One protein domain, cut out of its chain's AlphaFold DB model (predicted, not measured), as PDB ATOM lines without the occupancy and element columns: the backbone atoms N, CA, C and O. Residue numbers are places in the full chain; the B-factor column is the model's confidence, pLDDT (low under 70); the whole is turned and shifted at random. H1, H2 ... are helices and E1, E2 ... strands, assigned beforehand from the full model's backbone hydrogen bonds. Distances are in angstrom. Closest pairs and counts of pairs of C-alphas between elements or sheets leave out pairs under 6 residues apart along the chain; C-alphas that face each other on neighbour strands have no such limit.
ATOM      1  N   ALA A   2     152.331 147.271 179.885       63.19
ATOM      2  CA  ALA A   2     150.891 147.220 179.573       63.19
ATOM      3  C   ALA A   2     150.490 147.809 178.197       63.19
ATOM      4  O   ALA A   2     149.635 147.249 177.517       63.19
ATOM      5  N   ASP A   3     151.132 148.895 177.747       66.56
ATOM      6  CA  ASP A   3     150.830 149.496 176.434       66.56
ATOM      7  C   ASP A   3     151.313 148.643 175.251       66.56
ATOM      8  O   ASP A   3     150.693 148.646 174.192       66.56
ATOM      9  N   LEU A   4     152.385 147.868 175.447       59.75
ATOM     10  CA  LEU A   4     152.918 146.963 174.427       59.75
ATOM     11  C   LEU A   4     152.006 145.738 174.264       59.75
ATOM     12  O   LEU A   4     151.690 145.349 173.147       59.75
ATOM     13  N   GLU A   5     151.521 145.178 175.374       67.50
ATOM     14  CA  GLU A   5     150.545 144.079 175.360       67.50
ATOM     15  C   GLU A   5     149.218 144.491 174.719       67.50
ATOM     16  O   GLU A   5     148.596 143.703 174.008       67.50
ATOM     17  N   LYS A   6     148.781 145.735 174.945       74.00
ATOM     18  CA  LYS A   6     147.585 146.277 174.301       74.00
ATOM     19  C   LYS A   6     147.781 146.423 172.790       74.00
ATOM     20  O   LYS A   6     146.906 146.021 172.032       74.00
ATOM     21  N   PHE A   7     148.937 146.929 172.363       67.50
ATOM     22  CA  PHE A   7     149.261 147.081 170.946       67.50
ATOM     23  C   PHE A   7     149.336 145.731 170.215       67.50
ATOM     24  O   PHE A   7     148.780 145.596 169.129       67.50
ATOM     25  N   ILE A   8     149.943 144.713 170.835       70.06
ATOM     26  CA  ILE A   8     149.998 143.348 170.285       70.06
ATOM     27  C   ILE A   8     148.583 142.779 170.110       70.06
ATOM     28  O   ILE A   8     148.250 142.307 169.028       70.06
ATOM     29  N   LYS A   9     147.712 142.910 171.119       73.38
ATOM     30  CA  LYS A   9     146.311 142.458 171.023       73.38
ATOM     31  C   LYS A   9     145.516 143.191 169.944       73.38
ATOM     32  O   LYS A   9     144.676 142.590 169.274       73.38
ATOM     33  N   ASP A  10     145.757 144.489 169.777       73.69
ATOM     34  CA  ASP A  10     145.104 145.281 168.736       73.69
ATOM     35  C   ASP A  10     145.585 144.860 167.330       73.69
ATOM     36  O   ASP A  10     144.768 144.778 166.407       73.69
ATOM     37  N   MET A  11     146.868 144.501 167.175       70.19
ATOM     38  CA  MET A  11     147.415 143.922 165.940       70.19
ATOM     39  C   MET A  11     146.866 142.521 165.648       70.19
ATOM     40  O   MET A  11     146.466 142.257 164.515       70.19
ATOM     41  N   GLU A  12     146.785 141.641 166.648       72.81
ATOM     42  CA  GLU A  12     146.193 140.300 166.509       72.81
ATOM     43  C   GLU A  12     144.744 140.396 166.026       72.81
ATOM     44  O   GLU A  12     144.360 139.762 165.044       72.81
ATOM     45  N   LYS A  13     143.954 141.284 166.636       77.00
ATOM     46  CA  LYS A  13     142.559 141.520 166.247       77.00
ATOM     47  C   LYS A  13     142.422 142.086 164.831       77.00
ATOM     48  O   LYS A  13     141.428 141.820 164.151       77.00
ATOM     49  N   ALA A  14     143.376 142.902 164.382       73.19
ATOM     50  CA  ALA A  14     143.415 143.395 163.007       73.19
ATOM     51  C   ALA A  14     143.767 142.271 162.017       73.19
ATOM     52  O   ALA A  14     143.125 142.161 160.972       73.19
ATOM     53  N   SER A  15     144.718 141.406 162.381       72.62
ATOM     54  CA  SER A  15     145.116 140.237 161.595       72.62
ATOM     55  C   SER A  15     143.980 139.213 161.467       72.62
ATOM     56  O   SER A  15     143.685 138.749 160.367       72.62
ATOM     57  N   GLU A  16     143.236 138.946 162.546       76.94
ATOM     58  CA  GLU A  16     142.041 138.088 162.518       76.94
ATOM     59  C   GLU A  16     140.957 138.632 161.581       76.94
ATOM     60  O   GLU A  16     140.433 137.904 160.737       76.94
ATOM     61  N   LYS A  17     140.655 139.934 161.664       76.12
ATOM     62  CA  LYS A  17     139.681 140.572 160.766       76.12
ATOM     63  C   LYS A  17     140.107 140.494 159.302       76.12
ATOM     64  O   LYS A  17     139.259 140.279 158.435       76.12
ATOM     65  N   LEU A  18     141.397 140.675 159.023       72.94
ATOM     66  CA  LEU A  18     141.944 140.553 157.676       72.94
ATOM     67  C   LEU A  18     141.832 139.108 157.173       72.94
ATOM     68  O   LEU A  18     141.335 138.884 156.071       72.94
ATOM     69  N   ALA A  19     142.207 138.128 157.997       68.44
ATOM     70  CA  ALA A  19     142.082 136.710 157.680       68.44
ATOM     71  C   ALA A  19     140.627 136.313 157.372       68.44
ATOM     72  O   ALA A  19     140.367 135.639 156.375       68.44
ATOM     73  N   ASP A  20     139.663 136.783 158.164       75.19
ATOM     74  CA  ASP A  20     138.236 136.558 157.915       75.19
ATOM     75  C   ASP A  20     137.762 137.185 156.599       75.19
ATOM     76  O   ASP A  20     136.977 136.578 155.867       75.19
ATOM     77  N   MET A  21     138.235 138.389 156.268       72.44
ATOM     78  CA  MET A  21     137.930 139.027 154.986       72.44
ATOM     79  C   MET A  21     138.501 138.245 153.799       72.44
ATOM     80  O   MET A  21     137.839 138.159 152.766       72.44
ATOM     81  N   LEU A  22     139.695 137.666 153.938       66.12
ATOM     82  CA  LEU A  22     140.316 136.844 152.897       66.12
ATOM     83  C   LEU A  22     139.602 135.505 152.723       66.12
ATOM     84  O   LEU A  22     139.336 135.103 151.595       66.12
ATOM     85  N   ASN A  23     139.202 134.865 153.822       72.38
ATOM     86  CA  ASN A  23     138.440 133.616 153.777       72.38
ATOM     87  C   ASN A  23     137.050 133.812 153.140       72.38
ATOM     88  O   ASN A  23     136.558 132.927 152.453       72.38
ATOM     89  N   LYS A  24     136.422 134.986 153.295       66.75
ATOM     90  CA  LYS A  24     135.138 135.308 152.638       66.75
ATOM     91  C   LYS A  24     135.237 135.501 151.122       66.75
ATOM     92  O   LYS A  24     134.203 135.507 150.462       66.75
ATOM     93  N   LYS A  25     136.444 135.677 150.574       59.94
ATOM     94  CA  LYS A  25     136.693 135.758 149.125       59.94
ATOM     95  C   LYS A  25     136.953 134.384 148.483       59.94
ATOM     96  O   LYS A  25     137.399 134.343 147.341       59.94
ATOM     97  N   GLU A  26     136.714 133.283 149.201       56.88
ATOM     98  CA  GLU A  26     136.780 131.921 148.653       56.88
ATOM     99  C   GLU A  26     135.876 131.808 147.413       56.88
ATOM    100  O   GLU A  26     134.726 132.257 147.432       56.88
ATOM    101  N   GLU A  27     136.404 131.244 146.321       53.44
ATOM    102  CA  GLU A  27     135.610 131.025 145.110       53.44
ATOM    103  C   GLU A  27     134.399 130.135 145.438       53.44
ATOM    104  O   GLU A  27     134.564 129.100 146.096       53.44
ATOM    105  N   PRO A  80     147.019 138.998 148.235       63.88
ATOM    106  CA  PRO A  80     147.070 137.655 148.794       63.88
ATOM    107  C   PRO A  80     146.397 136.676 147.833       63.88
ATOM    108  O   PRO A  80     145.348 136.986 147.258       63.88
ATOM    109  N   GLN A  81     147.002 135.498 147.653       66.88
ATOM    110  CA  GLN A  81     146.420 134.461 146.804       66.88
ATOM    111  C   GLN A  81     145.015 134.118 147.320       66.88
ATOM    112  O   GLN A  81     144.855 133.920 148.533       66.88
ATOM    113  N   PRO A  82     144.003 134.058 146.437       71.38
ATOM    114  CA  PRO A  82     142.653 133.700 146.840       71.38
ATOM    115  C   PRO A  82     142.637 132.272 147.384       71.38
ATOM    116  O   PRO A  82     143.315 131.384 146.860       71.38
ATOM    117  N   CYS A  83     141.844 132.045 148.430       79.12
ATOM    118  CA  CYS A  83     141.610 130.699 148.932       79.12
ATOM    119  C   CYS A  83     140.897 129.891 147.840       79.12
ATOM    120  O   CYS A  83     139.771 130.219 147.460       79.12
ATOM    121  N   ASN A  84     141.548 128.844 147.332       80.00
ATOM    122  CA  ASN A  84     140.992 127.983 146.294       80.00
ATOM    123  C   ASN A  84     141.126 126.525 146.709       80.00
ATOM    124  O   ASN A  84     142.223 126.008 146.909       80.00
ATOM    125  N   ARG A  85     139.991 125.842 146.796       85.12
ATOM    126  CA  ARG A  85     139.923 124.439 147.208       85.12
ATOM    127  C   ARG A  85     139.587 123.497 146.068       85.12
ATOM    128  O   ARG A  85     139.441 122.304 146.306       85.12
ATOM    129  N   ILE A  86     139.430 124.004 144.855       85.25
ATOM    130  CA  ILE A  86     139.100 123.199 143.689       85.25
ATOM    131  C   ILE A  86     140.386 122.915 142.929       85.25
ATOM    132  O   ILE A  86     141.080 123.824 142.480       85.25
ATOM    133  N   VAL A  87     140.672 121.633 142.738       86.06
ATOM    134  CA  VAL A  87     141.817 121.180 141.951       86.06
ATOM    135  C   VAL A  87     141.290 120.444 140.735       86.06
ATOM    136  O   VAL A  87     140.682 119.383 140.855       86.06
ATOM    137  N   ARG A  88     141.501 121.017 139.550       89.06
ATOM    138  CA  ARG A  88     141.043 120.439 138.283       89.06
ATOM    139  C   ARG A  88     142.100 119.506 137.710       89.06
ATOM    140  O   ARG A  88     143.293 119.756 137.851       89.06
ATOM    141  N   PHE A  89     141.659 118.470 137.012       89.38
ATOM    142  CA  PHE A  89     142.544 117.575 136.279       89.38
ATOM    143  C   PHE A  89     142.027 117.307 134.876       89.38
ATOM    144  O   PHE A  89     140.821 117.328 134.627       89.38
ATOM    145  N   ASN A  90     142.966 117.016 133.979       89.81
ATOM    146  CA  ASN A  90     142.695 116.559 132.627       89.81
ATOM    147  C   ASN A  90     143.584 115.353 132.314       89.81
ATOM    148  O   ASN A  90     144.746 115.304 132.723       89.81
ATOM    149  N   CYS A  91     143.034 114.385 131.593       88.69
ATOM    150  CA  CYS A  91     143.755 113.213 131.117       88.69
ATOM    151  C   CYS A  91     143.307 112.922 129.689       88.69
ATOM    152  O   CYS A  91     142.113 112.754 129.446       88.69
ATOM    153  N   ILE A  92     144.241 112.908 128.743       89.44
ATOM    154  CA  ILE A  92     143.949 112.757 127.319       89.44
ATOM    155  C   ILE A  92     144.704 111.536 126.813       89.44
ATOM    156  O   ILE A  92     145.918 111.469 126.961       89.44
ATOM    157  N   GLU A  93     143.986 110.603 126.197       87.31
ATOM    158  CA  GLU A  93     144.542 109.367 125.657       87.31
ATOM    159  C   GLU A  93     144.040 109.136 124.229       87.31
ATOM    160  O   GLU A  93     142.887 109.424 123.892       87.31
ATOM    161  N   ASN A  94     144.898 108.593 123.369       84.19
ATOM    162  CA  ASN A  94     144.498 108.239 122.012       84.19
ATOM    163  C   ASN A  94     143.704 106.933 122.022       84.19
ATOM    164  O   ASN A  94     144.105 105.965 122.662       84.19
ATOM    165  N   ILE A  95     142.611 106.868 121.261       81.12
ATOM    166  CA  ILE A  95     141.874 105.617 121.065       81.12
ATOM    167  C   ILE A  95     142.582 104.835 119.951       81.12
ATOM    168  O   ILE A  95     142.587 105.293 118.801       81.12
ATOM    169  N   PRO A  96     143.164 103.657 120.244       78.44
ATOM    170  CA  PRO A  96     143.852 102.862 119.235       78.44
ATOM    171  C   PRO A  96     142.947 102.503 118.053       78.44
ATOM    172  O   PRO A  96     141.744 102.254 118.203       78.44
ATOM    173  N   ARG A  97     143.544 102.427 116.856       72.38
ATOM    174  CA  ARG A  97     142.841 101.974 115.648       72.38
ATOM    175  C   ARG A  97     142.285 100.564 115.881       72.38
ATOM    176  O   ARG A  97     142.966  99.705 116.428       72.38
ATOM    177  N   GLY A  98     141.044 100.340 115.457       68.44
ATOM    178  CA  GLY A  98     140.356  99.059 115.634       68.44
ATOM    179  C   GLY A  98     139.573  98.930 116.941       68.44
ATOM    180  O   GLY A  98     138.794  97.994 117.053       68.44
ATOM    181  N   LEU A  99     139.671  99.877 117.882       72.88
ATOM    182  CA  LEU A  99     138.808  99.908 119.067       72.88
ATOM    183  C   LEU A  99     137.613 100.853 118.887       72.88
ATOM    184  O   LEU A  99     137.676 101.878 118.198       72.88
ATOM    185  N   ARG A 100     136.490 100.487 119.506       69.50
ATOM    186  CA  ARG A 100     135.266 101.289 119.567       69.50
ATOM    187  C   ARG A 100     134.839 101.484 121.016       69.50
ATOM    188  O   ARG A 100     134.873 100.558 121.819       69.50
ATOM    189  N   LEU A 101     134.425 102.705 121.325       72.19
ATOM    190  CA  LEU A 101     133.796 103.084 122.583       72.19
ATOM    191  C   LEU A 101     132.358 103.460 122.244       72.19
ATOM    192  O   LEU A 101     132.151 104.407 121.484       72.19
ATOM    193  N   ASP A 102     131.386 102.714 122.761       61.81
ATOM    194  CA  ASP A 102     129.975 103.000 122.488       61.81
ATOM    195  C   ASP A 102     129.501 104.224 123.281       61.81
ATOM    196  O   ASP A 102     128.804 105.082 122.740       61.81
ATOM    197  N   ARG A 103     129.906 104.341 124.556       63.66
ATOM    198  CA  ARG A 103     129.633 105.494 125.435       63.66
ATOM    199  C   ARG A 103     130.734 105.631 126.488       63.66
ATOM    200  O   ARG A 103     131.111 104.643 127.104       63.66
ATOM    201  N   VAL A 104     131.182 106.855 126.777       65.06
ATOM    202  CA  VAL A 104     132.127 107.140 127.884       65.06
ATOM    203  C   VAL A 104     131.387 107.375 129.207       65.06
ATOM    204  O   VAL A 104     131.759 108.232 129.996       65.06
ATOM    205  N   ARG A 105     130.274 106.671 129.438       60.56
ATOM    206  CA  ARG A 105     129.514 106.802 130.693       60.56
ATOM    207  C   ARG A 105     130.024 105.846 131.773       60.56
ATOM    208  O   ARG A 105     129.994 106.199 132.943       60.56
ATOM    209  N   ASP A 106     130.582 104.708 131.366       68.56
ATOM    210  CA  ASP A 106     131.035 103.652 132.273       68.56
ATOM    211  C   ASP A 106     132.566 103.653 132.379       68.56
ATOM    212  O   ASP A 106     133.254 102.772 131.857       68.56
ATOM    213  N   PHE A 107     133.114 104.677 133.033       81.00
ATOM    214  CA  PHE A 107     134.531 104.730 133.392       81.00
ATOM    215  C   PHE A 107     134.704 104.730 134.910       81.00
ATOM    216  O   PHE A 107     133.825 105.148 135.663       81.00
ATOM    217  N   ARG A 108     135.850 104.234 135.369       81.88
ATOM    218  CA  ARG A 108     136.219 104.191 136.786       81.88
ATOM    219  C   ARG A 108     137.392 105.119 137.025       81.88
ATOM    220  O   ARG A 108     138.379 105.041 136.297       81.88
ATOM    221  N   VAL A 109     137.282 105.951 138.053       84.31
ATOM    222  CA  VAL A 109     138.354 106.837 138.518       84.31
ATOM    223  C   VAL A 109     138.905 106.275 139.820       84.31
ATOM    224  O   VAL A 109     138.145 105.980 140.739       84.31
ATOM    225  N   VAL A 110     140.222 106.130 139.888       87.06
ATOM    226  CA  VAL A 110     140.966 105.737 141.085       87.06
ATOM    227  C   VAL A 110     142.013 106.810 141.340       87.06
ATOM    228  O   VAL A 110     142.693 107.233 140.408       87.06
ATOM    229  N   TYR A 111     142.136 107.266 142.580       87.75
ATOM    230  CA  TYR A 111     143.111 108.278 142.966       87.75
ATOM    231  C   TYR A 111     143.602 108.037 144.390       87.75
ATOM    232  O   TYR A 111     142.922 107.377 145.174       87.75
ATOM    233  N   ASP A 112     144.784 108.561 144.706       86.06
ATOM    234  CA  ASP A 112     145.385 108.453 146.036       86.06
ATOM    235  C   ASP A 112     145.800 109.848 146.542       86.06
ATOM    236  O   ASP A 112     146.752 110.424 146.020       86.06
ATOM    237  N   PRO A 113     145.094 110.439 147.523       83.81
ATOM    238  CA  PRO A 113     145.438 111.753 148.059       83.81
ATOM    239  C   PRO A 113     146.444 111.696 149.226       83.81
ATOM    240  O   PRO A 113     146.677 112.719 149.870       83.81
ATOM    241  N   THR A 114     147.036 110.537 149.537       82.31
ATOM    242  CA  THR A 114     147.907 110.377 150.721       82.31
ATOM    243  C   THR A 114     149.233 111.137 150.644       82.31
ATOM    244  O   THR A 114     149.814 111.445 151.684       82.31
ATOM    245  N   ASP A 115     149.681 111.513 149.445       83.69
ATOM    246  CA  ASP A 115     150.897 112.309 149.237       83.69
ATOM    247  C   ASP A 115     150.700 113.818 149.498       83.69
ATOM    248  O   ASP A 115     151.649 114.604 149.392       83.69
ATOM    249  N   LEU A 116     149.489 114.248 149.869       85.31
ATOM    250  CA  LEU A 116     149.206 115.632 150.240       85.31
ATOM    251  C   LEU A 116     149.723 115.962 151.645       85.31
ATOM    252  O   LEU A 116     149.492 115.252 152.623       85.31
ATOM    253  N   ARG A 117     150.386 117.110 151.759       87.00
ATOM    254  CA  ARG A 117     150.949 117.653 152.997       87.00
ATOM    255  C   ARG A 117     150.354 119.021 153.275       87.00
ATOM    256  O   ARG A 117     149.915 119.715 152.367       87.00
ATOM    257  N   VAL A 118     150.366 119.418 154.543       87.12
ATOM    258  CA  VAL A 118     149.875 120.735 154.964       87.12
ATOM    259  C   VAL A 118     151.018 121.526 155.568       87.12
ATOM    260  O   VAL A 118     151.679 121.038 156.492       87.12
ATOM    261  N   CYS A 119     151.216 122.744 155.085       86.12
ATOM    262  CA  CYS A 119     152.248 123.672 155.525       86.12
ATOM    263  C   CYS A 119     151.607 124.966 156.033       86.12
ATOM    264  O   CYS A 119     150.514 125.339 155.609       86.12
ATOM    265  N   VAL A 120     152.286 125.624 156.970       86.69
ATOM    266  CA  VAL A 120     151.925 126.959 157.446       86.69
ATOM    267  C   VAL A 120     153.028 127.896 156.987       86.69
ATOM    268  O   VAL A 120     154.198 127.641 157.270       86.69
ATOM    269  N   GLU A 121     152.652 128.944 156.270       84.75
ATOM    270  CA  GLU A 121     153.560 129.966 155.760       84.75
ATOM    271  C   GLU A 121     153.188 131.320 156.358       84.75
ATOM    272  O   GLU A 121     152.013 131.647 156.523       84.75
ATOM    273  N   GLU A 122     154.201 132.100 156.711       82.44
ATOM    274  CA  GLU A 122     154.029 133.475 157.164       82.44
ATOM    275  C   GLU A 122     153.938 134.385 155.937       82.44
ATOM    276  O   GLU A 122     154.796 134.333 155.056       82.44
ATOM    277  N   ALA A 123     152.876 135.182 155.858       78.12
ATOM    278  CA  ALA A 123     152.629 136.104 154.763       78.12
ATOM    279  C   ALA A 123     152.435 137.519 155.317       78.12
ATOM    280  O   ALA A 123     151.546 137.775 156.131       78.12
ATOM    281  N   GLU A 124     153.265 138.447 154.856       77.69
ATOM    282  CA  GLU A 124     153.135 139.865 155.175       77.69
ATOM    283  C   GLU A 124     152.207 140.527 154.158       77.69
ATOM    284  O   GLU A 124     152.460 140.507 152.953       77.69
ATOM    285  N   ILE A 125     151.113 141.110 154.642       72.56
ATOM    286  CA  ILE A 125     150.152 141.827 153.810       72.56
ATOM    287  C   ILE A 125     150.265 143.315 154.113       72.56
ATOM    288  O   ILE A 125     149.994 143.770 155.227       72.56
ATOM    289  N   SER A 126     150.633 144.083 153.092       66.25
ATOM    290  CA  SER A 126     150.585 145.540 153.126       66.25
ATOM    291  C   SER A 126     149.133 145.992 152.995       66.25
ATOM    292  O   SER A 126     148.504 145.803 151.953       66.25
ATOM    293  N   VAL A 127     148.585 146.584 154.051       64.75
ATOM    294  CA  VAL A 127     147.262 147.206 154.017       64.75
ATOM    295  C   VAL A 127     147.470 148.698 153.815       64.75
ATOM    296  O   VAL A 127     148.044 149.350 154.683       64.75
ATOM    297  N   THR A 128     147.007 149.241 152.689       58.00
ATOM    298  CA  THR A 128     147.023 150.691 152.457       58.00
ATOM    299  C   THR A 128     145.984 151.337 153.370       58.00
ATOM    300  O   THR A 128     144.785 151.073 153.213       58.00
ATOM    301  N   PRO A 129     146.388 152.144 154.360       57.12
ATOM    302  CA  PRO A 129     145.429 152.845 155.191       57.12
ATOM    303  C   PRO A 129     144.886 154.086 154.450       57.12
ATOM    304  O   PRO A 129     145.426 154.489 153.417       57.12
ATOM    305  N   PRO A 130     143.821 154.726 154.966       62.47
ATOM    306  CA  PRO A 130     143.356 156.018 154.460       62.47
ATOM    307  C   PRO A 130     144.487 157.067 154.445       62.47
ATOM    308  O   PRO A 130     145.391 156.994 155.286       62.47
ATOM    309  N   PRO A 131     144.439 158.066 153.540       58.56
ATOM    310  CA  PRO A 131     145.490 159.076 153.424       58.56
ATOM    311  C   PRO A 131     145.724 159.794 154.763       58.56
ATOM    312  O   PRO A 131     144.788 160.318 155.365       58.56
ATOM    313  N   GLY A 132     146.981 159.804 155.227       59.66
ATOM    314  CA  GLY A 132     147.397 160.384 156.513       59.66
ATOM    315  C   GLY A 132     147.882 159.377 157.566       59.66
ATOM    316  O   GLY A 132     148.353 159.795 158.622       59.66
ATOM    317  N   CYS A 133     147.817 158.074 157.283       59.09
ATOM    318  CA  CYS A 133     148.366 157.018 158.137       59.09
ATOM    319  C   CYS A 133     149.619 156.380 157.504       59.09
ATOM    320  O   CYS A 133     149.681 156.272 156.280       59.09
ATOM    321  N   PRO A 134     150.609 155.946 158.308       64.69
ATOM    322  CA  PRO A 134     151.759 155.201 157.801       64.69
ATOM    323  C   PRO A 134     151.328 153.824 157.285       64.69
ATOM    324  O   PRO A 134     150.433 153.213 157.872       64.69
ATOM    325  N   ASP A 135     151.981 153.339 156.226       64.31
ATOM    326  CA  ASP A 135     151.739 152.006 155.667       64.31
ATOM    327  C   ASP A 135     151.815 150.938 156.768       64.31
ATOM    328  O   ASP A 135     152.789 150.866 157.522       64.31
ATOM    329  N   LEU A 136     150.762 150.124 156.877       68.38
ATOM    330  CA  LEU A 136     150.658 149.086 157.893       68.38
ATOM    331  C   LEU A 136     150.897 147.722 157.246       68.38
ATOM    332  O   LEU A 136     150.107 147.262 156.421       68.38
ATOM    333  N   THR A 137     151.973 147.056 157.649       70.38
ATOM    334  CA  THR A 137     152.220 145.650 157.321       70.38
ATOM    335  C   THR A 137     151.622 144.775 158.413       70.38
ATOM    336  O   THR A 137     152.008 144.873 159.579       70.38
ATOM    337  N   LEU A 138     150.664 143.929 158.042       75.50
ATOM    338  CA  LEU A 138     150.075 142.936 158.932       75.50
ATOM    339  C   LEU A 138     150.578 141.548 158.554       75.50
ATOM    340  O   LEU A 138     150.463 141.127 157.405       75.50
ATOM    341  N   THR A 139     151.094 140.825 159.540       79.50
ATOM    342  CA  THR A 139     151.471 139.422 159.387       79.50
ATOM    343  C   THR A 139     150.234 138.542 159.533       79.50
ATOM    344  O   THR A 139     149.534 138.603 160.548       79.50
ATOM    345  N   VAL A 140     149.973 137.711 158.529       84.12
ATOM    346  CA  VAL A 140     148.977 136.635 158.566       84.12
ATOM    347  C   VAL A 140     149.658 135.299 158.287       84.12
ATOM    348  O   VAL A 140     150.709 135.235 157.657       84.12
ATOM    349  N   PHE A 141     149.041 134.207 158.722       85.06
ATOM    350  CA  PHE A 141     149.553 132.859 158.500       85.06
ATOM    351  C   PHE A 141     148.666 132.126 157.494       85.06
ATOM    352  O   PHE A 141     147.477 131.909 157.742       85.06
ATOM    353  N   ALA A 142     149.235 131.757 156.350       86.56
ATOM    354  CA  ALA A 142     148.571 131.002 155.297       86.56
ATOM    355  C   ALA A 142     148.710 129.497 155.553       86.56
ATOM    356  O   ALA A 142     149.815 128.975 155.706       86.56
ATOM    357  N   VAL A 143     147.589 128.779 155.566       87.12
ATOM    358  CA  VAL A 143     147.569 127.314 155.621       87.12
ATOM    359  C   VAL A 143     147.455 126.786 154.195       87.12
ATOM    360  O   VAL A 143     146.444 127.012 153.523       87.12
ATOM    361  N   ARG A 144     148.490 126.084 153.732       88.94
ATOM    362  CA  ARG A 144     148.605 125.579 152.357       88.94
ATOM    363  C   ARG A 144     148.588 124.063 152.324       88.94
ATOM    364  O   ARG A 144     149.170 123.415 153.193       88.94
ATOM    365  N   VAL A 145     147.941 123.501 151.309       88.12
ATOM    366  CA  VAL A 145     148.000 122.070 150.995       88.12
ATOM    367  C   VAL A 145     148.880 121.893 149.767       88.12
ATOM    368  O   VAL A 145     148.604 122.483 148.724       88.12
ATOM    369  N   ILE A 146     149.935 121.093 149.913       88.56
ATOM    370  CA  ILE A 146     150.983 120.892 148.913       88.56
ATOM    371  C   ILE A 146     151.212 119.397 148.714       88.56
ATOM    372  O   ILE A 146     151.388 118.658 149.681       88.56
ATOM    373  N   GLY A 147     151.245 118.937 147.470       87.88
ATOM    374  CA  GLY A 147     151.545 117.544 147.133       87.88
ATOM    375  C   GLY A 147     151.011 117.185 145.758       87.88
ATOM    376  O   GLY A 147     150.593 118.066 145.016       87.88
ATOM    377  N   CYS A 148     151.002 115.902 145.404       89.06
ATOM    378  CA  CYS A 148     150.422 115.463 144.140       89.06
ATOM    379  C   CYS A 148     149.477 114.280 144.351       89.06
ATOM    380  O   CYS A 148     149.721 113.424 145.191       89.06
ATOM    381  N   ILE A 149     148.396 114.245 143.578       88.56
ATOM    382  CA  ILE A 149     147.388 113.188 143.584       88.56
ATOM    383  C   ILE A 149     147.564 112.393 142.283       88.56
ATOM    384  O   ILE A 149     147.237 112.917 141.211       88.56
ATOM    385  N   PRO A 150     148.104 111.163 142.308       90.00
ATOM    386  CA  PRO A 150     148.035 110.271 141.157       90.00
ATOM    387  C   PRO A 150     146.578 109.888 140.876       90.00
ATOM    388  O   PRO A 150     145.834 109.517 141.783       90.00
ATOM    389  N   VAL A 151     146.176 109.957 139.608       89.31
ATOM    390  CA  VAL A 151     144.826 109.637 139.135       89.31
ATOM    391  C   VAL A 151     144.924 108.654 137.976       89.31
ATOM    392  O   VAL A 151     145.630 108.886 136.996       89.31
ATOM    393  N   SER A 152     144.188 107.554 138.080       88.75
ATOM    394  CA  SER A 152     144.052 106.531 137.046       88.75
ATOM    395  C   SER A 152     142.590 106.414 136.643       88.75
ATOM    396  O   SER A 152     141.717 106.179 137.479       88.75
ATOM    397  N   ILE A 153     142.313 106.576 135.355       87.69
ATOM    398  CA  ILE A 153     140.966 106.531 134.792       87.69
ATOM    399  C   ILE A 153     140.911 105.381 133.806       87.69
ATOM    400  O   ILE A 153     141.711 105.333 132.880       87.69
ATOM    401  N   SER A 154     139.973 104.456 133.984       84.38
ATOM    402  CA  SER A 154     139.810 103.298 133.101       84.38
ATOM    403  C   SER A 154     138.428 103.286 132.466       84.38
ATOM    404  O   SER A 154     137.426 103.471 133.152       84.38
ATOM    405  N   VAL A 155     138.367 103.048 131.159       83.19
ATOM    406  CA  VAL A 155     137.123 102.869 130.406       83.19
ATOM    407  C   VAL A 155     137.179 101.566 129.621       83.19
ATOM    408  O   VAL A 155     138.238 101.157 129.147       83.19
ATOM    409  N   LEU A 156     136.039 100.900 129.472       76.94
ATOM    410  CA  LEU A 156     135.945  99.688 128.665       76.94
ATOM    411  C   LEU A 156     135.725 100.042 127.191       76.94
ATOM    412  O   LEU A 156     134.783 100.748 126.839       76.94
ATOM    413  N   ALA A 157     136.589  99.515 126.334       73.31
ATOM    414  CA  ALA A 157     136.504  99.581 124.886       73.31
ATOM    415  C   ALA A 157     136.257  98.186 124.297       73.31
ATOM    416  O   ALA A 157     136.629  97.164 124.876       73.31
ATOM    417  N   PHE A 158     135.646  98.158 123.120       69.69
ATOM    418  CA  PHE A 158     135.293  96.945 122.393       69.69
ATOM    419  C   PHE A 158     136.123  96.823 121.121       69.69
ATOM    420  O   PHE A 158     136.489  97.825 120.496       69.69
ATOM    421  N   GLU A 159     136.377  95.587 120.706       64.12
ATOM    422  CA  GLU A 159     136.949  95.315 119.394       64.12
ATOM    423  C   GLU A 159     135.984  95.770 118.281       64.12
ATOM    424  O   GLU A 159     134.796  95.443 118.259       64.12
ATOM    425  N   GLY A 160     136.486  96.583 117.359       55.25
ATOM    426  CA  GLY A 160     135.779  97.005 116.160       55.25
ATOM    427  C   GLY A 160     135.861  95.962 115.044       55.25
ATOM    428  O   GLY A 160     136.643  95.023 115.087       55.25
ATOM    429  N   ARG A 161     135.082  96.166 113.973       53.50
ATOM    430  CA  ARG A 161     135.006  95.237 112.822       53.50
ATOM    431  C   ARG A 161     136.328  95.042 112.057       53.50
ATOM    432  O   ARG A 161     136.415  94.136 111.238       53.50
ATOM    433  N   CYS A 162     137.325  95.890 112.299       49.28
ATOM    434  CA  CYS A 162     138.666  95.781 111.734       49.28
ATOM    435  C   CYS A 162     139.598  95.375 112.880       49.28
ATOM    436  O   CYS A 162     140.039  96.240 113.640       49.28
ATOM    437  N   GLY A 163     139.774  94.061 113.038       45.16
ATOM    438  CA  GLY A 163     140.334  93.417 114.222       45.16
ATOM    439  C   GLY A 163     141.685  93.974 114.646       45.16
ATOM    440  O   GLY A 163     142.641  94.045 113.870       45.16
ATOM    441  N   VAL A 164     141.760  94.339 115.917       47.75
ATOM    442  CA  VAL A 164     143.035  94.351 116.622       47.75
ATOM    443  C   VAL A 164     143.340  92.872 116.860       47.75
ATOM    444  O   VAL A 164     142.457  92.166 117.326       47.75
ATOM    445  N   ASN A 165     144.540  92.374 116.536       46.28
ATOM    446  CA  ASN A 165     144.960  90.996 116.854       46.28
ATOM    447  C   ASN A 165     145.104  90.807 118.380       46.28
ATOM    448  O   ASN A 165     146.181  90.540 118.905       46.28
ATOM    449  N   LEU A 166     144.017  90.980 119.117       51.19
ATOM    450  CA  LEU A 166     143.861  90.514 120.474       51.19
ATOM    451  C   LEU A 166     143.494  89.056 120.301       51.19
ATOM    452  O   LEU A 166     142.407  88.777 119.829       51.19
ATOM    453  N   VAL A 167     144.408  88.128 120.579       49.00
ATOM    454  CA  VAL A 167     144.104  86.692 120.505       49.00
ATOM    455  C   VAL A 167     142.958  86.415 121.488       49.00
ATOM    456  O   VAL A 167     143.219  86.358 122.695       49.00
ATOM    457  N   PRO A 168     141.697  86.254 121.037       46.97
ATOM    458  CA  PRO A 168     140.588  86.088 121.953       46.97
ATOM    459  C   PRO A 168     140.654  84.638 122.413       46.97
ATOM    460  O   PRO A 168     140.511  83.700 121.621       46.97
ATOM    461  N   ARG A 169     140.922  84.414 123.699       50.41
ATOM    462  CA  ARG A 169     140.700  83.084 124.273       50.41
ATOM    463  C   ARG A 169     139.192  82.848 124.245       50.41
ATOM    464  O   ARG A 169     138.450  83.693 124.730       50.41
ATOM    465  N   ARG A 170     138.768  81.707 123.688       47.06
ATOM    466  CA  ARG A 170     137.377  81.331 123.339       47.06
ATOM    467  C   ARG A 170     136.311  81.464 124.449       47.06
ATOM    468  O   ARG A 170     135.144  81.280 124.140       47.06
ATOM    469  N   ASP A 171     136.692  81.821 125.674       51.16
ATOM    470  CA  ASP A 171     135.827  81.900 126.859       51.16
ATOM    471  C   ASP A 171     135.767  83.293 127.523       51.16
ATOM    472  O   ASP A 171     135.295  83.399 128.654       51.16
ATOM    473  N   ARG A 172     136.266  84.378 126.906       52.53
ATOM    474  CA  ARG A 172     136.259  85.703 127.565       52.53
ATOM    475  C   ARG A 172     135.802  86.855 126.678       52.53
ATOM    476  O   ARG A 172     136.127  86.911 125.499       52.53
ATOM    477  N   ASP A 173     135.071  87.771 127.320       57.16
ATOM    478  CA  ASP A 173     134.648  89.090 126.846       57.16
ATOM    479  C   ASP A 173     135.710  89.770 125.956       57.16
ATOM    480  O   ASP A 173     136.832  90.009 126.404       57.16
ATOM    481  N   ASN A 174     135.335  90.171 124.732       62.94
ATOM    482  CA  ASN A 174     136.165  90.948 123.789       62.94
ATOM    483  C   ASN A 174     136.333  92.425 124.223       62.94
ATOM    484  O   ASN A 174     136.244  93.350 123.411       62.94
ATOM    485  N   ARG A 175     136.497  92.661 125.528       67.50
ATOM    486  CA  ARG A 175     136.591  93.987 126.141       67.50
ATOM    487  C   ARG A 175     138.041  94.275 126.507       67.50
ATOM    488  O   ARG A 175     138.701  93.464 127.151       67.50
ATOM    489  N   VAL A 176     138.514  95.457 126.140       75.69
ATOM    490  CA  VAL A 176     139.828  95.985 126.516       75.69
ATOM    491  C   VAL A 176     139.616  97.191 127.415       75.69
ATOM    492  O   VAL A 176     138.795  98.048 127.109       75.69
ATOM    493  N   ALA A 177     140.352  97.282 128.519       76.62
ATOM    494  CA  ALA A 177     140.369  98.496 129.323       76.62
ATOM    495  C   ALA A 177     141.374  99.491 128.723       76.62
ATOM    496  O   ALA A 177     142.556  99.179 128.599       76.62
ATOM    497  N   LEU A 178     140.901 100.678 128.347       82.50
ATOM    498  CA  LEU A 178     141.750 101.823 128.034       82.50
ATOM    499  C   LEU A 178     141.949 102.627 129.315       82.50
ATOM    500  O   LEU A 178     140.972 103.070 129.922       82.50
ATOM    501  N   CYS A 179     143.206 102.795 129.721       84.00
ATOM    502  CA  CYS A 179     143.569 103.481 130.953       84.00
ATOM    503  C   CYS A 179     144.326 104.771 130.642       84.00
ATOM    504  O   CYS A 179     145.328 104.734 129.938       84.00
ATOM    505  N   CYS A 180     143.873 105.880 131.217       88.06
ATOM    506  CA  CYS A 180     144.553 107.165 131.203       88.06
ATOM    507  C   CYS A 180     145.112 107.439 132.603       88.06
ATOM    508  O   CYS A 180     144.383 107.329 133.593       88.06
ATOM    509  N   HIS A 181     146.394 107.780 132.689       91.88
ATOM    510  CA  HIS A 181     147.074 108.069 133.951       91.88
ATOM    511  C   HIS A 181     147.534 109.525 133.948       91.88
ATOM    512  O   HIS A 181     148.151 109.982 132.990       91.88
ATOM    513  N   THR A 182     147.240 110.252 135.019       91.81
ATOM    514  CA  THR A 182     147.688 111.634 135.204       91.81
ATOM    515  C   THR A 182     148.069 111.873 136.659       91.81
ATOM    516  O   THR A 182     147.731 111.095 137.552       91.81
ATOM    517  N   THR A 183     148.813 112.938 136.916       90.50
ATOM    518  CA  THR A 183     149.213 113.340 138.263       90.50
ATOM    519  C   THR A 183     148.863 114.802 138.450       90.50
ATOM    520  O   THR A 183     149.199 115.642 137.619       90.50
ATOM    521  N   VAL A 184     148.158 115.096 139.536       88.94
ATOM    522  CA  VAL A 184     147.595 116.417 139.801       88.94
ATOM    523  C   VAL A 184     148.334 117.027 140.976       88.94
ATOM    524  O   VAL A 184     148.130 116.600 142.108       88.94
ATOM    525  N   CYS A 185     149.204 118.000 140.721       89.38
ATOM    526  CA  CYS A 185     149.940 118.666 141.788       89.38
ATOM    527  C   CYS A 185     149.160 119.866 142.329       89.38
ATOM    528  O   CYS A 185     148.604 120.665 141.577       89.38
ATOM    529  N   VAL A 186     149.097 119.936 143.652       87.62
ATOM    530  CA  VAL A 186     148.339 120.889 144.453       87.62
ATOM    531  C   VAL A 186     149.332 121.795 145.159       87.62
ATOM    532  O   VAL A 186     150.311 121.308 145.722       87.62
ATOM    533  N   ASP A 187     149.065 123.097 145.130       88.25
ATOM    534  CA  ASP A 187     149.832 124.113 145.849       88.25
ATOM    535  C   ASP A 187     148.895 125.268 146.235       88.25
ATOM    536  O   ASP A 187     149.007 126.409 145.782       88.25
ATOM    537  N   ASN A 188     147.865 124.924 147.005       86.56
ATOM    538  CA  ASN A 188     146.701 125.777 147.210       86.56
ATOM    539  C   ASN A 188     146.672 126.336 148.632       86.56
ATOM    540  O   ASN A 188     146.802 125.590 149.607       86.56
ATOM    541  N   VAL A 189     146.413 127.640 148.753       86.31
ATOM    542  CA  VAL A 189     146.059 128.263 150.034       86.31
ATOM    543  C   VAL A 189     144.614 127.898 150.372       86.31
ATOM    544  O   VAL A 189     143.700 128.157 149.590       86.31
ATOM    545  N   ILE A 190     144.407 127.282 151.535       86.62
ATOM    546  CA  ILE A 190     143.082 126.858 152.006       86.62
ATOM    547  C   ILE A 190     142.431 127.949 152.850       86.62
ATOM    548  O   ILE A 190     141.228 128.174 152.750       86.62
ATOM    549  N   CYS A 191     143.216 128.606 153.703       86.44
ATOM    550  CA  CYS A 191     142.747 129.686 154.560       86.44
ATOM    551  C   CYS A 191     143.902 130.507 155.123       86.44
ATOM    552  O   CYS A 191     145.035 130.032 155.224       86.44
ATOM    553  N   TYR A 192     143.567 131.714 155.570       84.94
ATOM    554  CA  TYR A 192     144.440 132.559 156.378       84.94
ATOM    555  C   TYR A 192     143.988 132.555 157.844       84.94
ATOM    556  O   TYR A 192     142.794 132.397 158.148       84.94
ATOM    557  N   ARG A 193     144.942 132.726 158.761       83.50
ATOM    558  CA  ARG A 193     144.735 132.857 160.210       83.50
ATOM    559  C   ARG A 193     145.549 134.023 160.765       83.50
ATOM    560  O   ARG A 193     146.597 134.359 160.217       83.50
ATOM    561  N   GLY A 194     145.041 134.633 161.837       80.75
ATOM    562  CA  GLY A 194     145.662 135.810 162.444       80.75
ATOM    563  C   GLY A 194     146.882 135.475 163.300       80.75
ATOM    564  O   GLY A 194     147.842 136.238 163.337       80.75
ATOM    565  N   THR A 195     146.880 134.303 163.944       83.56
ATOM    566  CA  THR A 195     147.996 133.836 164.774       83.56
ATOM    567  C   THR A 195     148.567 132.512 164.276       83.56
ATOM    568  O   THR A 195     147.881 131.698 163.646       83.56
ATOM    569  N   ARG A 196     149.844 132.280 164.593       84.81
ATOM    570  CA  ARG A 196     150.548 131.047 164.231       84.81
ATOM    571  C   ARG A 196     149.923 129.819 164.884       84.81
ATOM    572  O   ARG A 196     149.746 128.807 164.220       84.81
ATOM    573  N   GLU A 197     149.534 129.922 166.153       86.81
ATOM    574  CA  GLU A 197     148.906 128.821 166.893       86.81
ATOM    575  C   GLU A 197     147.577 128.399 166.254       86.81
ATOM    576  O   GLU A 197     147.339 127.212 166.034       86.81
ATOM    577  N   GLN A 198     146.737 129.364 165.860       85.75
ATOM    578  CA  GLN A 198     145.493 129.085 165.138       85.75
ATOM    579  C   GLN A 198     145.758 128.415 163.780       85.75
ATOM    580  O   GLN A 198     145.023 127.508 163.380       85.75
ATOM    581  N   ALA A 199     146.801 128.847 163.065       85.25
ATOM    582  CA  ALA A 199     147.199 128.259 161.788       85.25
ATOM    583  C   ALA A 199     147.725 126.826 161.943       85.25
ATOM    584  O   ALA A 199     147.361 125.948 161.162       85.25
ATOM    585  N   GLU A 200     148.538 126.567 162.968       87.44
ATOM    586  CA  GLU A 200     149.083 125.242 163.266       87.44
ATOM    587  C   GLU A 200     147.994 124.266 163.733       87.44
ATOM    588  O   GLU A 200     147.986 123.119 163.283       87.44
ATOM    589  N   LEU A 201     147.026 124.719 164.539       88.50
ATOM    590  CA  LEU A 201     145.844 123.930 164.911       88.50
ATOM    591  C   LEU A 201     144.999 123.571 163.684       88.50
ATOM    592  O   LEU A 201     144.621 122.410 163.502       88.50
ATOM    593  N   ALA A 202     144.742 124.544 162.805       86.12
ATOM    594  CA  ALA A 202     144.019 124.303 161.562       86.12
ATOM    595  C   ALA A 202     144.770 123.321 160.649       86.12
ATOM    596  O   ALA A 202     144.172 122.387 160.112       86.12
ATOM    597  N   ALA A 203     146.089 123.482 160.520       87.25
ATOM    598  CA  ALA A 203     146.928 122.585 159.738       87.25
ATOM    599  C   ALA A 203     146.957 121.165 160.320       87.25
ATOM    600  O   ALA A 203     146.903 120.202 159.559       87.25
ATOM    601  N   ALA A 204     147.011 121.009 161.645       86.50
ATOM    602  CA  ALA A 204     146.976 119.707 162.306       86.50
ATOM    603  C   ALA A 204     145.655 118.966 162.048       86.50
ATOM    604  O   ALA A 204     145.673 117.770 161.757       86.50
ATOM    605  N   GLU A 205     144.522 119.669 162.082       86.69
ATOM    606  CA  GLU A 205     143.223 119.068 161.779       86.69
ATOM    607  C   GLU A 205     143.111 118.655 160.304       86.69
ATOM    608  O   GLU A 205     142.665 117.545 160.013       86.69
ATOM    609  N   ILE A 206     143.580 119.490 159.370       86.25
ATOM    610  CA  ILE A 206     143.612 119.130 157.942       86.25
ATOM    611  C   ILE A 206     144.542 117.930 157.717       86.25
ATOM    612  O   ILE A 206     144.171 116.989 157.016       86.25
ATOM    613  N   ARG A 207     145.721 117.900 158.359       86.69
ATOM    614  CA  ARG A 207     146.622 116.735 158.312       86.69
ATOM    615  C   ARG A 207     145.918 115.489 158.818       86.69
ATOM    616  O   ARG A 207     145.994 114.476 158.145       86.69
ATOM    617  N   ARG A 208     145.185 115.566 159.933       83.56
ATOM    618  CA  ARG A 208     144.424 114.435 160.485       83.56
ATOM    619  C   ARG A 208     143.353 113.916 159.524       83.56
ATOM    620  O   ARG A 208     143.077 112.719 159.510       83.56
ATOM    621  N   GLN A 209     142.729 114.796 158.742       82.12
ATOM    622  CA  GLN A 209     141.761 114.396 157.717       82.12
ATOM    623  C   GLN A 209     142.439 113.659 156.554       82.12
ATOM    624  O   GLN A 209     141.894 112.670 156.073       82.12
ATOM    625  N   LEU A 210     143.636 114.096 156.152       78.75
ATOM    626  CA  LEU A 210     144.422 113.482 155.075       78.75
ATOM    627  C   LEU A 210     145.144 112.194 155.509       78.75
ATOM    628  O   LEU A 210     145.292 111.264 154.723       78.75
ATOM    629  N   SER A 211     145.591 112.123 156.764       70.81
ATOM    630  CA  SER A 211     146.504 111.103 157.279       70.81
ATOM    631  C   SER A 211     145.799 109.884 157.866       70.81
ATOM    632  O   SER A 211     146.266 109.345 158.869       70.81
ATOM    633  N   SER A 212     144.669 109.445 157.309       59.41
ATOM    634  CA  SER A 212     144.081 108.192 157.783       59.41
ATOM    635  C   SER A 212     145.073 107.048 157.531       59.41
ATOM    636  O   SER A 212     145.426 106.693 156.404       59.41
ATOM    637  N   THR A 213     145.660 106.564 158.621       46.69
ATOM    638  CA  THR A 213     146.778 105.633 158.595       46.69
ATOM    639  C   THR A 213     146.272 104.249 158.185       46.69
ATOM    640  O   THR A 213     145.341 103.705 158.777       46.69
ATOM    641  N   LYS A 214     146.892 103.695 157.141       45.19
ATOM    642  CA  LYS A 214     146.642 102.382 156.525       45.19
ATOM    643  C   LYS A 214     146.710 101.211 157.516       45.19
ATOM    644  O   LYS A 214     147.701 101.069 158.215       45.19
ATOM    645  N   ARG A 237     138.074 106.561 158.471       57.94
ATOM    646  CA  ARG A 237     138.110 107.725 157.572       57.94
ATOM    647  C   ARG A 237     138.833 107.312 156.291       57.94
ATOM    648  O   ARG A 237     140.040 107.153 156.315       57.94
ATOM    649  N   ASP A 238     138.128 107.080 155.193       65.94
ATOM    650  CA  ASP A 238     138.773 106.913 153.881       65.94
ATOM    651  C   ASP A 238     139.454 108.245 153.497       65.94
ATOM    652  O   ASP A 238     138.786 109.281 153.565       65.94
ATOM    653  N   PRO A 239     140.749 108.275 153.128       66.00
ATOM    654  CA  PRO A 239     141.407 109.510 152.692       66.00
ATOM    655  C   PRO A 239     140.721 110.141 151.463       66.00
ATOM    656  O   PRO A 239     140.756 111.362 151.299       66.00
ATOM    657  N   CYS A 240     139.996 109.356 150.658       72.38
ATOM    658  CA  CYS A 240     139.161 109.854 149.560       72.38
ATOM    659  C   CYS A 240     137.976 110.708 150.046       72.38
ATOM    660  O   CYS A 240     137.490 111.561 149.311       72.38
ATOM    661  N   ASN A 241     137.521 110.534 151.293       73.94
ATOM    662  CA  ASN A 241     136.470 111.378 151.872       73.94
ATOM    663  C   ASN A 241     136.988 112.771 152.252       73.94
ATOM    664  O   ASN A 241     136.205 113.719 152.303       73.94
ATOM    665  N   ALA A 242     138.288 112.905 152.539       77.25
ATOM    666  CA  ALA A 242     138.907 114.196 152.827       77.25
ATOM    667  C   ALA A 242     139.140 115.016 151.549       77.25
ATOM    668  O   ALA A 242     139.076 116.245 151.589       77.25
ATOM    669  N   VAL A 243     139.373 114.334 150.422       82.69
ATOM    670  CA  VAL A 243     139.567 114.946 149.104       82.69
ATOM    671  C   VAL A 243     138.587 114.342 148.094       82.69
ATOM    672  O   VAL A 243     138.999 113.572 147.227       82.69
ATOM    673  N   PRO A 244     137.279 114.641 148.198       82.06
ATOM    674  CA  PRO A 244     136.294 114.008 147.339       82.06
ATOM    675  C   PRO A 244     136.428 114.482 145.890       82.06
ATOM    676  O   PRO A 244     136.633 115.667 145.601       82.06
ATOM    677  N   LEU A 245     136.248 113.539 144.967       81.81
ATOM    678  CA  LEU A 245     136.019 113.814 143.553       81.81
ATOM    679  C   LEU A 245     134.639 114.471 143.389       81.81
ATOM    680  O   LEU A 245     133.624 113.848 143.685       81.81
ATOM    681  N   LEU A 246     134.604 115.716 142.913       80.56
ATOM    682  CA  LEU A 246     133.365 116.465 142.675       80.56
ATOM    683  C   LEU A 246     132.644 115.964 141.427       80.56
ATOM    684  O   LEU A 246     131.450 115.690 141.445       80.56
ATOM    685  N   PHE A 247     133.392 115.857 140.335       81.12
ATOM    686  CA  PHE A 247     132.905 115.330 139.073       81.12
ATOM    687  C   PHE A 247     134.072 114.777 138.265       81.12
ATOM    688  O   PHE A 247     135.216 115.219 138.395       81.12
ATOM    689  N   ALA A 248     133.753 113.840 137.383       80.75
ATOM    690  CA  ALA A 248     134.606 113.438 136.285       80.75
ATOM    691  C   ALA A 248     133.721 113.235 135.056       80.75
ATOM    692  O   ALA A 248     132.600 112.741 135.166       80.75
ATOM    693  N   ILE A 249     134.206 113.644 133.891       82.50
ATOM    694  CA  ILE A 249     133.485 113.584 132.624       82.50
ATOM    695  C   ILE A 249     134.460 113.089 131.568       82.50
ATOM    696  O   ILE A 249     135.552 113.632 131.433       82.50
ATOM    697  N   GLY A 250     134.049 112.082 130.805       82.06
ATOM    698  CA  GLY A 250     134.778 111.613 129.636       82.06
ATOM    699  C   GLY A 250     134.103 112.055 128.339       82.06
ATOM    700  O   GLY A 250     132.884 111.949 128.196       82.06
ATOM    701  N   ARG A 251     134.888 112.544 127.377       83.12
ATOM    702  CA  ARG A 251     134.433 112.959 126.044       83.12
ATOM    703  C   ARG A 251     135.326 112.357 124.967       83.12
ATOM    704  O   ARG A 251     136.527 112.191 125.165       83.12
ATOM    705  N   ILE A 252     134.728 112.037 123.822       81.50
ATOM    706  CA  ILE A 252     135.456 111.577 122.636       81.50
ATOM    707  C   ILE A 252     135.480 112.718 121.636       81.50
ATOM    708  O   ILE A 252     134.432 113.240 121.265       81.50
ATOM    709  N   PHE A 253     136.671 113.053 121.166       80.25
ATOM    710  CA  PHE A 253     136.887 114.036 120.120       80.25
ATOM    711  C   PHE A 253     137.420 113.345 118.871       80.25
ATOM    712  O   PHE A 253     138.149 112.356 118.949       80.25
ATOM    713  N   LYS A 254     137.060 113.872 117.706       78.31
ATOM    714  CA  LYS A 254     137.761 113.591 116.454       78.31
ATOM    715  C   LYS A 254     138.532 114.846 116.106       78.31
ATOM    716  O   LYS A 254     137.916 115.889 115.915       78.31
ATOM    717  N   VAL A 255     139.851 114.745 116.054       72.38
ATOM    718  CA  VAL A 255     140.685 115.883 115.670       72.38
ATOM    719  C   VAL A 255     141.057 115.705 114.203       72.38
ATOM    720  O   VAL A 255     141.610 114.660 113.865       72.38
ATOM    721  N   PRO A 256     140.732 116.650 113.308       67.38
ATOM    722  CA  PRO A 256     141.271 116.634 111.957       67.38
ATOM    723  C   PRO A 256     142.759 116.989 112.030       67.38
ATOM    724  O   PRO A 256     143.112 118.081 112.472       67.38
ATOM    725  N   VAL A 257     143.637 116.062 111.648       63.66
ATOM    726  CA  VAL A 257     145.084 116.309 111.620       63.66
ATOM    727  C   VAL A 257     145.575 116.147 110.185       63.66
ATOM    728  O   VAL A 257     145.760 115.033 109.715       63.66
ATOM    729  N   GLY A 258     145.813 117.271 109.505       60.09
ATOM    730  CA  GLY A 258     146.362 117.300 108.144       60.09
ATOM    731  C   GLY A 258     145.321 117.211 107.019       60.09
ATOM    732  O   GLY A 258     144.116 117.200 107.256       60.09
ATOM    733  N   SER A 259     145.817 117.213 105.776       59.72
ATOM    734  CA  SER A 259     145.030 117.106 104.533       59.72
ATOM    735  C   SER A 259     144.672 115.669 104.151       59.72
ATOM    736  O   SER A 259     143.811 115.450 103.302       59.72
ATOM    737  N   ASP A 260     145.344 114.697 104.762       55.25
ATOM    738  CA  ASP A 260     145.019 113.288 104.622       55.25
ATOM    739  C   ASP A 260     143.942 112.971 105.662       55.25
ATOM    740  O   ASP A 260     144.074 113.391 106.805       55.25
ATOM    741  N   ASN A 261     142.874 112.265 105.277       56.97
ATOM    742  CA  ASN A 261     141.672 111.935 106.071       56.97
ATOM    743  C   ASN A 261     141.916 111.118 107.376       56.97
ATOM    744  O   ASN A 261     141.077 110.312 107.792       56.97
ATOM    745  N   ASP A 262     143.061 111.277 108.034       55.28
ATOM    746  CA  ASP A 262     143.344 110.782 109.366       55.28
ATOM    747  C   ASP A 262     142.602 111.648 110.397       55.28
ATOM    748  O   ASP A 262     142.975 112.770 110.739       55.28
ATOM    749  N   HIS A 263     141.517 111.080 110.925       63.12
ATOM    750  CA  HIS A 263     140.753 111.638 112.037       63.12
ATOM    751  C   HIS A 263     141.024 110.818 113.307       63.12
ATOM    752  O   HIS A 263     140.206 109.948 113.653       63.12
ATOM    753  N   PRO A 264     142.170 111.015 113.996       64.44
ATOM    754  CA  PRO A 264     142.423 110.363 115.270       64.44
ATOM    755  C   PRO A 264     141.273 110.633 116.240       64.44
ATOM    756  O   PRO A 264     140.805 111.763 116.413       64.44
ATOM    757  N   LYS A 265     140.803 109.550 116.860       78.62
ATOM    758  CA  LYS A 265     139.822 109.614 117.935       78.62
ATOM    759  C   LYS A 265     140.579 109.745 119.243       78.62
ATOM    760  O   LYS A 265     141.377 108.875 119.584       78.62
ATOM    761  N   ILE A 266     140.308 110.817 119.961       84.12
ATOM    762  CA  ILE A 266     140.931 111.119 121.240       84.12
ATOM    763  C   ILE A 266     139.877 110.966 122.324       84.12
ATOM    764  O   ILE A 266     138.726 111.366 122.148       84.12
ATOM    765  N   LEU A 267     140.272 110.378 123.440       85.06
ATOM    766  CA  LEU A 267     139.491 110.290 124.655       85.06
ATOM    767  C   LEU A 267     140.051 111.302 125.651       85.06
ATOM    768  O   LEU A 267     141.222 111.228 126.007       85.06
ATOM    769  N   ALA A 268     139.229 112.240 126.102       86.25
ATOM    770  CA  ALA A 268     139.616 113.207 127.117       86.25
ATOM    771  C   ALA A 268     138.726 113.058 128.347       86.25
ATOM    772  O   ALA A 268     137.499 113.042 128.243       86.25
ATOM    773  N   PHE A 269     139.357 112.982 129.508       86.81
ATOM    774  CA  PHE A 269     138.713 113.037 130.803       86.81
ATOM    775  C   PHE A 269     139.045 114.352 131.481       86.81
ATOM    776  O   PHE A 269     140.211 114.743 131.539       86.81
ATOM    777  N   SER A 270     138.028 114.990 132.039       86.44
ATOM    778  CA  SER A 270     138.162 116.194 132.850       86.44
ATOM    779  C   SER A 270     137.419 115.997 134.157       86.44
ATOM    780  O   SER A 270     136.340 115.405 134.179       86.44
ATOM    781  N   GLY A 271     137.968 116.507 135.248       83.62
ATOM    782  CA  GLY A 271     137.318 116.426 136.547       83.62
ATOM    783  C   GLY A 271     137.885 117.413 137.544       83.62
ATOM    784  O   GLY A 271     138.780 118.203 137.226       83.62
ATOM    785  N   ALA A 272     137.347 117.373 138.757       84.19
ATOM    786  CA  ALA A 272     137.815 118.216 139.843       84.19
ATOM    787  C   ALA A 272     137.729 117.513 141.196       84.19
ATOM    788  O   ALA A 272     136.759 116.813 141.483       84.19
ATOM    789  N   PHE A 273     138.723 117.759 142.042       85.31
ATOM    790  CA  PHE A 273     138.734 117.399 143.453       85.31
ATOM    791  C   PHE A 273     138.425 118.616 144.315       85.31
ATOM    792  O   PHE A 273     138.752 119.749 143.950       85.31
ATOM    793  N   ARG A 274     137.843 118.368 145.487       86.81
ATOM    794  CA  ARG A 274     137.670 119.373 146.535       86.81
ATOM    795  C   ARG A 274     138.666 119.122 147.657       86.81
ATOM    796  O   ARG A 274     138.660 118.054 148.253       86.81
ATOM    797  N   LEU A 275     139.488 120.112 147.976       87.75
ATOM    798  CA  LEU A 275     140.405 120.081 149.110       87.75
ATOM    799  C   LEU A 275     139.657 120.278 150.444       87.75
ATOM    800  O   LEU A 275     138.570 120.888 150.471       87.75
TER     801      LEU A 275
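What this domain is: This is residues 2 to 27, 80 to 214 and 237 to 275 of the 285 residues of an uncharacterized protein of Thermoanaerobacterales bacterium (UniProt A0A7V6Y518). A long, twisted sheet of E2, E3, E4 and E5 runs through this flat domain, and the small sheet E1, E7, E6 packs partly face to face with it as a sandwich, its strands crossed at 41 degrees. H1 and H2 pack on one face of the long sheet near E3, and residues 2 to 10 of H1 stick out beyond it. The printed part has 200 residues, in the order H1 E1 E2 E3 E4 E5 H2 H3 E6 E7, of the mixed class, helices and strands; the long sheet is branched and antiparallel, the small one antiparallel in the order E1 E7 E6. The whole is only just extended, close to loose, with a radius of gyration of the C-alphas of 24.9 A and spans of 87 by 47 by 19 A.

Where its parts are: Find C-alpha 136 at (150.658, 149.086, 157.893); from there E4, residues 136 to 159, runs 67.5 A and bends by 56 degrees at residue 139. Beside it look for E5, residues 175 to 193, 52.3 A, E3, residues 117 to 127, 29.8 A, and E2, residues 107 to 111. The second sheet has E1, residues 86 to 94, E6, residues 245 to 254, and E7, residues 265 to 274, which ends at C-alpha 274 (137.670, 119.373, 146.535). H1, residues 2 to 23, starts at (150.891, 147.220, 179.573) and is 31.7 A long; H2 is residues 196 to 210, 20.7 A, and H3 residues 239 to 242.

How they stand to each other: Start at E4: E2 and E3 lie on one side of it, E5 on the other side. E3, E4 and E5 form a meander, each strand the antiparallel neighbour of the one before; look for N 121 and O 142 at 2.9 A, and N 149 and O 184 at 2.8 A. For E2 and E4, N 110 and O 152 are 2.8 A apart. In the other sheet, N 89 and O 271 of E1 and E7 are 2.9 A apart, and N 251 and O 268 of E6 and E7 2.8 A. Between the sheets, the closest C-alphas of E1 and E5, Cys 91 and Thr 182, are 5.9 A apart. H2 is on the branched sheet at a height of 8.1 A, along the strands; its closest C-alpha pair with E3 is Ala 203 and Val 118, 5.9 A. H1 is on the same face at 8.7 A, with Ala 19 and Tyr 192 of E5 4.9 A apart at their C-alphas. H3 touches H2, by residues 209 to 210 of H2 alone, with the C-alphas of Leu 210 and Pro 239 closest at 5.5 A. In H1 and H2 every O i to N i+4 pair is within hydrogen-bond range; H3 is too short for one.

The domain as a whole: The C-alphas of Ala 2 and Arg 170, the two farthest apart, are 87.7 A apart. Residues 28 to 79 and 215 to 236 are not printed, with gaps of 13.7 A and 10.1 A between the C-alphas at each cut. The links E1 to E2 and E4 to E5 are long. Mean pLDDT of the printed part is 75.2; look for values under 70 at residues 126 to 136, 158 to 175 and 256 to 264, among others.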